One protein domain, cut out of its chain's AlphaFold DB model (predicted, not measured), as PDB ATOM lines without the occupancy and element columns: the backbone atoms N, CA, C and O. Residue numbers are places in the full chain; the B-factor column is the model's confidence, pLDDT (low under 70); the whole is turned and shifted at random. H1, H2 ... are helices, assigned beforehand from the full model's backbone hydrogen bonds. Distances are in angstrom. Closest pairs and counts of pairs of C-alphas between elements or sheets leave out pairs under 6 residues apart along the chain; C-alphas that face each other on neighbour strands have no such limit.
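AT A GLANCE: This is residues 9 to 58 of the 405 residues of an uncharacterized protein of Phytophthora fragariae (UniProt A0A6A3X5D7). Little regular structure is found in this rod: helix H1 makes its middle, a folded-back loop of residues 9 to 24 lies toward one end, and the long loop of residues 38 to 51 leads to the short helix H2 at the other. The printed part has 50 residues, 19 of them in H1 and then H2, with no named strand: all helix by class. It is only just extended, close to loose, with a radius of gyration of the C-alphas of 15.1 A, and spans 43 by 21 by 14 A.

IN THESE COORDINATES: Find C-alpha 25 at (272.065, 251.711, 271.843); from there H1, residues 25 to 37, runs 18.7 A. H2, residues 52 to 57, ends at C-alpha 57 at (253.662, 270.818, 264.638).

HOW THE PARTS SIT: H1 and H2 are apart, with no C-alpha of the one within 8 A of the other. In H1 residues 25 to 30 stand free. Before H1, look for residues 14 to 15 paired antiparallel with 20 to 21. Every O i to N i+4 pair is within hydrogen-bond range in H2, and 8 of 9 in H1.

THE WHOLE: The C-alphas of Ser 10 and Arg 56 are the farthest apart, 44.0 A. The printed part has no cut, and the link from H1 to H2 is long. Check the pLDDT at residues 41 to 43 and 49 to 51: it is under 70.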
ATOM      1  N   ALA A   9     264.596 234.165 275.146       84.62
ATOM      2  CA  ALA A   9     265.506 233.452 276.043       84.62
ATOM      3  C   ALA A   9     266.603 232.645 275.317       84.62
ATOM      4  O   ALA A   9     267.558 232.208 275.956       84.62
ATOM      5  N   SER A  10     266.465 232.428 274.002       85.75
ATOM      6  CA  SER A  10     267.456 231.720 273.175       85.75
ATOM      7  C   SER A  10     268.601 232.614 272.688       85.75
ATOM      8  O   SER A  10     269.626 232.102 272.237       85.75
ATOM      9  N   PHE A  11     268.450 233.937 272.789       84.44
ATOM     10  CA  PHE A  11     269.449 234.897 272.327       84.44
ATOM     11  C   PHE A  11     270.570 235.085 273.354       84.44
ATOM     12  O   PHE A  11     270.340 235.087 274.563       84.44
ATOM     13  N   ALA A  12     271.796 235.285 272.862       83.19
ATOM     14  CA  ALA A  12     272.980 235.466 273.706       83.19
ATOM     15  C   ALA A  12     272.909 236.732 274.581       83.19
ATOM     16  O   ALA A  12     273.439 236.739 275.691       83.19
ATOM     17  N   ASP A  13     272.222 237.773 274.105       83.31
ATOM     18  CA  ASP A  13     272.113 239.077 274.771       83.31
ATOM     19  C   ASP A  13     270.948 239.167 275.776       83.31
ATOM     20  O   ASP A  13     270.652 240.243 276.307       83.31
ATOM     21  N   PHE A  14     270.273 238.045 276.046       86.75
ATOM     22  CA  PHE A  14     269.180 237.969 277.009       86.75
ATOM     23  C   PHE A  14     269.698 237.982 278.453       86.75
ATOM     24  O   PHE A  14     270.411 237.079 278.900       86.75
ATOM     25  N   ASP A  15     269.296 238.999 279.213       88.12
ATOM     26  CA  ASP A  15     269.604 239.112 280.631       88.12
ATOM     27  C   ASP A  15     268.537 238.405 281.471       88.12
ATOM     28  O   ASP A  15     267.436 238.916 281.689       88.12
ATOM     29  N   LYS A  16     268.898 237.233 282.002       86.25
ATOM     30  CA  LYS A  16     268.021 236.432 282.866       86.25
ATOM     31  C   LYS A  16     267.607 237.154 284.149       86.25
ATOM     32  O   LYS A  16     266.560 236.831 284.693       86.25
ATOM     33  N   ALA A  17     268.411 238.095 284.654       89.12
ATOM     34  CA  ALA A  17     268.114 238.790 285.905       89.12
ATOM     35  C   ALA A  17     267.045 239.877 285.728       89.12
ATOM     36  O   ALA A  17     266.283 240.147 286.653       89.12
ATOM     37  N   ARG A  18     266.996 240.502 284.547       85.25
ATOM     38  CA  ARG A  18     266.048 241.580 284.219       85.25
ATOM     39  C   ARG A  18     264.895 241.132 283.313       85.25
ATOM     40  O   ARG A  18     264.048 241.959 283.001       85.25
ATOM     41  N   ASP A  19     264.880 239.861 282.900       85.06
ATOM     42  CA  ASP A  19     263.945 239.284 281.915       85.06
ATOM     43  C   ASP A  19     263.817 240.153 280.649       85.06
ATOM     44  O   ASP A  19     262.735 240.380 280.109       85.06
ATOM     45  N   CYS A  20     264.944 240.698 280.184       83.94
ATOM     46  CA  CYS A  20     264.968 241.601 279.042       83.94
ATOM     47  C   CYS A  20     266.191 241.374 278.154       83.94
ATOM     48  O   CYS A  20     267.230 240.876 278.589       83.94
ATOM     49  N   ILE A  21     266.060 241.744 276.882       85.44
ATOM     50  CA  ILE A  21     267.172 241.709 275.932       85.44
ATOM     51  C   ILE A  21     267.953 243.008 276.023       85.44
ATOM     52  O   ILE A  21     267.386 244.104 276.008       85.44
ATOM     53  N   ASN A  22     269.274 242.880 276.067       83.44
ATOM     54  CA  ASN A  22     270.168 244.016 275.949       83.44
ATOM     55  C   ASN A  22     270.322 244.418 274.481       83.44
ATOM     56  O   ASN A  22     271.316 244.090 273.843       83.44
ATOM     57  N   PHE A  23     269.351 245.172 273.968       83.94
ATOM     58  CA  PHE A  23     269.479 245.807 272.656       83.94
ATOM     59  C   PHE A  23     270.649 246.795 272.627       83.94
ATOM     60  O   PHE A  23     270.962 247.447 273.640       83.94
ATOM     61  N   LEU A  24     271.260 246.940 271.453       83.56
ATOM     62  CA  LEU A  24     272.294 247.934 271.206       83.56
ATOM     63  C   LEU A  24     271.693 249.346 271.333       83.56
ATOM     64  O   LEU A  24     270.483 249.558 271.206       83.56
ATOM     65  N   ASP A  25     272.535 250.335 271.640       82.62
ATOM     66  CA  ASP A  25     272.065 251.711 271.843       82.62
ATOM     67  C   ASP A  25     271.459 252.283 270.538       82.62
ATOM     68  O   ASP A  25     270.447 252.986 270.596       82.62
ATOM     69  N   SER A  26     272.001 251.906 269.370       83.75
ATOM     70  CA  SER A  26     271.448 252.212 268.040       83.75
ATOM     71  C   SER A  26     270.073 251.572 267.790       83.75
ATOM     72  O   SER A  26     269.149 252.246 267.330       83.75
ATOM     73  N   GLU A  27     269.911 250.291 268.127       85.75
ATOM     74  CA  GLU A  27     268.669 249.532 267.923       85.75
ATOM     75  C   GLU A  27     267.515 250.110 268.739       85.75
ATOM     76  O   GLU A  27     266.426 250.316 268.209       85.75
ATOM     77  N   LYS A  28     267.758 250.460 270.009       87.88
ATOM     78  CA  LYS A  28     266.738 251.080 270.873       87.88
ATOM     79  C   LYS A  28     266.168 252.350 270.249       87.88
ATOM     80  O   LYS A  28     264.956 252.548 270.238       87.88
ATOM     81  N   GLN A  29     267.040 253.212 269.726       88.31
ATOM     82  CA  GLN A  29     266.627 254.460 269.086       88.31
ATOM     83  C   GLN A  29     265.872 254.198 267.781       88.31
ATOM     84  O   GLN A  29     264.868 254.858 267.516       88.31
ATOM     85  N   SER A  30     266.320 253.217 266.994       85.31
ATOM     86  CA  SER A  30     265.652 252.814 265.757       85.31
ATOM     87  C   SER A  30     264.248 252.258 266.014       85.31
ATOM     88  O   SER A  30     263.314 252.671 265.332       85.31
ATOM     89  N   ILE A  31     264.074 251.416 267.039       87.06
ATOM     90  CA  ILE A  31     262.772 250.860 267.435       87.06
ATOM     91  C   ILE A  31     261.824 251.974 267.888       87.06
ATOM     92  O   ILE A  31     260.694 252.040 267.418       87.06
ATOM     93  N   VAL A  32     262.276 252.893 268.750       89.69
ATOM     94  CA  VAL A  32     261.444 254.026 269.196       89.69
ATOM     95  C   VAL A  32     261.044 254.909 268.013       89.69
ATOM     96  O   VAL A  32     259.887 255.304 267.901       89.69
ATOM     97  N   HIS A  33     261.975 255.191 267.101       87.62
ATOM     98  CA  HIS A  33     261.668 255.949 265.893       87.62
ATOM     99  C   HIS A  33     260.650 255.216 265.004       87.62
ATOM    100  O   HIS A  33     259.716 255.840 264.502       87.62
ATOM    101  N   ALA A  34     260.794 253.900 264.829       83.19
ATOM    102  CA  ALA A  34     259.853 253.083 264.071       83.19
ATOM    103  C   ALA A  34     258.456 253.102 264.709       83.19
ATOM    104  O   ALA A  34     257.485 253.353 264.008       83.19
ATOM    105  N   LEU A  35     258.354 252.959 266.033       86.06
ATOM    106  CA  LEU A  35     257.081 253.040 266.757       86.06
ATOM    107  C   LEU A  35     256.397 254.402 266.593       86.06
ATOM    108  O   LEU A  35     255.179 254.468 266.474       86.06
ATOM    109  N   LEU A  36     257.159 255.497 266.560       86.38
ATOM    110  CA  LEU A  36     256.590 256.830 266.355       86.38
ATOM    111  C   LEU A  36     256.134 257.058 264.906       86.38
ATOM    112  O   LEU A  36     255.116 257.707 264.683       86.38
ATOM    113  N   THR A  37     256.883 256.549 263.927       80.94
ATOM    114  CA  THR A  37     256.696 256.889 262.502       80.94
ATOM    115  C   THR A  37     255.856 255.886 261.714       80.94
ATOM    116  O   THR A  37     255.259 256.270 260.702       80.94
ATOM    117  N   ALA A  38     255.793 254.627 262.148       76.75
ATOM    118  CA  ALA A  38     254.977 253.596 261.517       76.75
ATOM    119  C   ALA A  38     253.489 253.973 261.551       76.75
ATOM    120  O   ALA A  38     253.038 254.703 262.436       76.75
ATOM    121  N   SER A  39     252.736 253.502 260.556       71.50
ATOM    122  CA  SER A  39     251.296 253.748 260.461       71.50
ATOM    123  C   SER A  39     250.561 253.145 261.660       71.50
ATOM    124  O   SER A  39     251.001 252.137 262.208       71.50
ATOM    125  N   GLU A  40     249.407 253.702 262.025       71.88
ATOM    126  CA  GLU A  40     248.528 253.114 263.052       71.88
ATOM    127  C   GLU A  40     248.102 251.681 262.688       71.88
ATOM    128  O   GLU A  40     247.963 250.830 263.561       71.88
ATOM    129  N   ILE A  41     247.979 251.396 261.387       67.81
ATOM    130  CA  ILE A  41     247.675 250.059 260.846       67.81
ATOM    131  C   ILE A  41     248.795 249.057 261.172       67.81
ATOM    132  O   ILE A  41     248.527 247.877 261.369       67.81
ATOM    133  N   ASP A  42     250.032 249.541 261.279       65.88
ATOM    134  CA  ASP A  42     251.227 248.732 261.525       65.88
ATOM    135  C   ASP A  42     251.603 248.719 263.022       65.88
ATOM    136  O   ASP A  42     252.694 248.287 263.390       65.88
ATOM    137  N   GLY A  43     250.725 249.237 263.894       69.94
ATOM    138  CA  GLY A  43     250.953 249.329 265.341       69.94
ATOM    139  C   GLY A  43     251.821 250.513 265.788       69.94
ATOM    140  O   GLY A  43     252.291 250.524 266.927       69.94
ATOM    141  N   GLY A  44     252.056 251.501 264.916       80.56
ATOM    142  CA  GLY A  44     252.780 252.736 265.236       80.56
ATOM    143  C   GLY A  44     251.880 253.923 265.597       80.56
ATOM    144  O   GLY A  44     250.656 253.835 265.579       80.56
ATOM    145  N   ALA A  45     252.490 255.067 265.912       81.00
ATOM    146  CA  ALA A  45     251.793 256.308 266.268       81.00
ATOM    147  C   ALA A  45     251.455 257.211 265.062       81.00
ATOM    148  O   ALA A  45     250.880 258.283 265.241       81.00
ATOM    149  N   GLY A  46     251.854 256.838 263.841       75.31
ATOM    150  CA  GLY A  46     251.520 257.566 262.616       75.31
ATOM    151  C   GLY A  46     252.139 258.964 262.491       75.31
ATOM    152  O   GLY A  46     251.722 259.735 261.627       75.31
ATOM    153  N   LEU A  47     253.140 259.320 263.308       78.75
ATOM    154  CA  LEU A  47     253.818 260.626 263.286       78.75
ATOM    155  C   LEU A  47     254.864 260.710 262.163       78.75
ATOM    156  O   LEU A  47     256.016 261.084 262.377       78.75
ATOM    157  N   ASN A  48     254.470 260.340 260.950       72.69
ATOM    158  CA  ASN A  48     255.294 260.460 259.754       72.69
ATOM    159  C   ASN A  48     255.135 261.839 259.092       72.69
ATOM    160  O   ASN A  48     254.170 262.559 259.339       72.69
ATOM    161  N   GLU A  49     256.062 262.205 258.204       66.06
ATOM    162  CA  GLU A  49     256.033 263.490 257.479       66.06
ATOM    163  C   GLU A  49     254.773 263.672 256.609       66.06
ATOM    164  O   GLU A  49     254.393 264.794 256.284       66.06
ATOM    165  N   SER A  50     254.092 262.577 256.258       64.56
ATOM    166  CA  SER A  50     252.812 262.595 255.544       64.56
ATOM    167  C   SER A  50     251.603 262.911 256.431       64.56
ATOM    168  O   SER A  50     250.550 263.280 255.910       64.56
ATOM    169  N   CYS A  51     251.723 262.789 257.756       69.38
ATOM    170  CA  CYS A  51     250.646 263.115 258.677       69.38
ATOM    171  C   CYS A  51     250.512 264.644 258.788       69.38
ATOM    172  O   CYS A  51     251.473 265.327 259.154       69.38
ATOM    173  N   PRO A  52     249.323 265.222 258.529       70.50
ATOM    174  CA  PRO A  52     249.125 266.672 258.545       70.50
ATOM    175  C   PRO A  52     249.396 267.299 259.920       70.50
ATOM    176  O   PRO A  52     249.695 268.491 260.003       70.50
ATOM    177  N   VAL A  53     249.306 266.512 260.999       73.69
ATOM    178  CA  VAL A  53     249.633 266.950 262.362       73.69
ATOM    179  C   VAL A  53     251.143 267.046 262.545       73.69
ATOM    180  O   VAL A  53     251.629 268.093 262.978       73.69
ATOM    181  N   ALA A  54     251.879 265.997 262.163       72.06
ATOM    182  CA  ALA A  54     253.334 265.963 262.252       72.06
ATOM    183  C   ALA A  54     253.968 267.037 261.356       72.06
ATOM    184  O   ALA A  54     254.765 267.832 261.844       72.06
ATOM    185  N   ALA A  55     253.517 267.167 260.106       73.31
ATOM    186  CA  ALA A  55     254.018 268.166 259.159       73.31
ATOM    187  C   ALA A  55     253.824 269.626 259.615       73.31
ATOM    188  O   ALA A  55     254.537 270.517 259.156       73.31
ATOM    189  N   ARG A  56     252.842 269.895 260.490       79.81
ATOM    190  CA  ARG A  56     252.542 271.248 260.988       79.81
ATOM    191  C   ARG A  56     253.166 271.564 262.346       79.81
ATOM    192  O   ARG A  56     253.486 272.724 262.583       79.81
ATOM    193  N   HIS A  57     253.300 270.578 263.234       85.75
ATOM    194  CA  HIS A  57     253.662 270.818 264.638       85.75
ATOM    195  C   HIS A  57     254.997 270.195 265.048       85.75
ATOM    196  O   HIS A  57     255.630 270.680 265.985       85.75
ATOM    197  N   VAL A  58     255.448 269.136 264.372       84.50
ATOM    198  CA  VAL A  58     256.739 268.512 264.665       84.50
ATOM    199  C   VAL A  58     257.809 269.233 263.859       84.50
ATOM    200  O   VAL A  58     257.858 269.133 262.639       84.50
TER     201      VAL A  58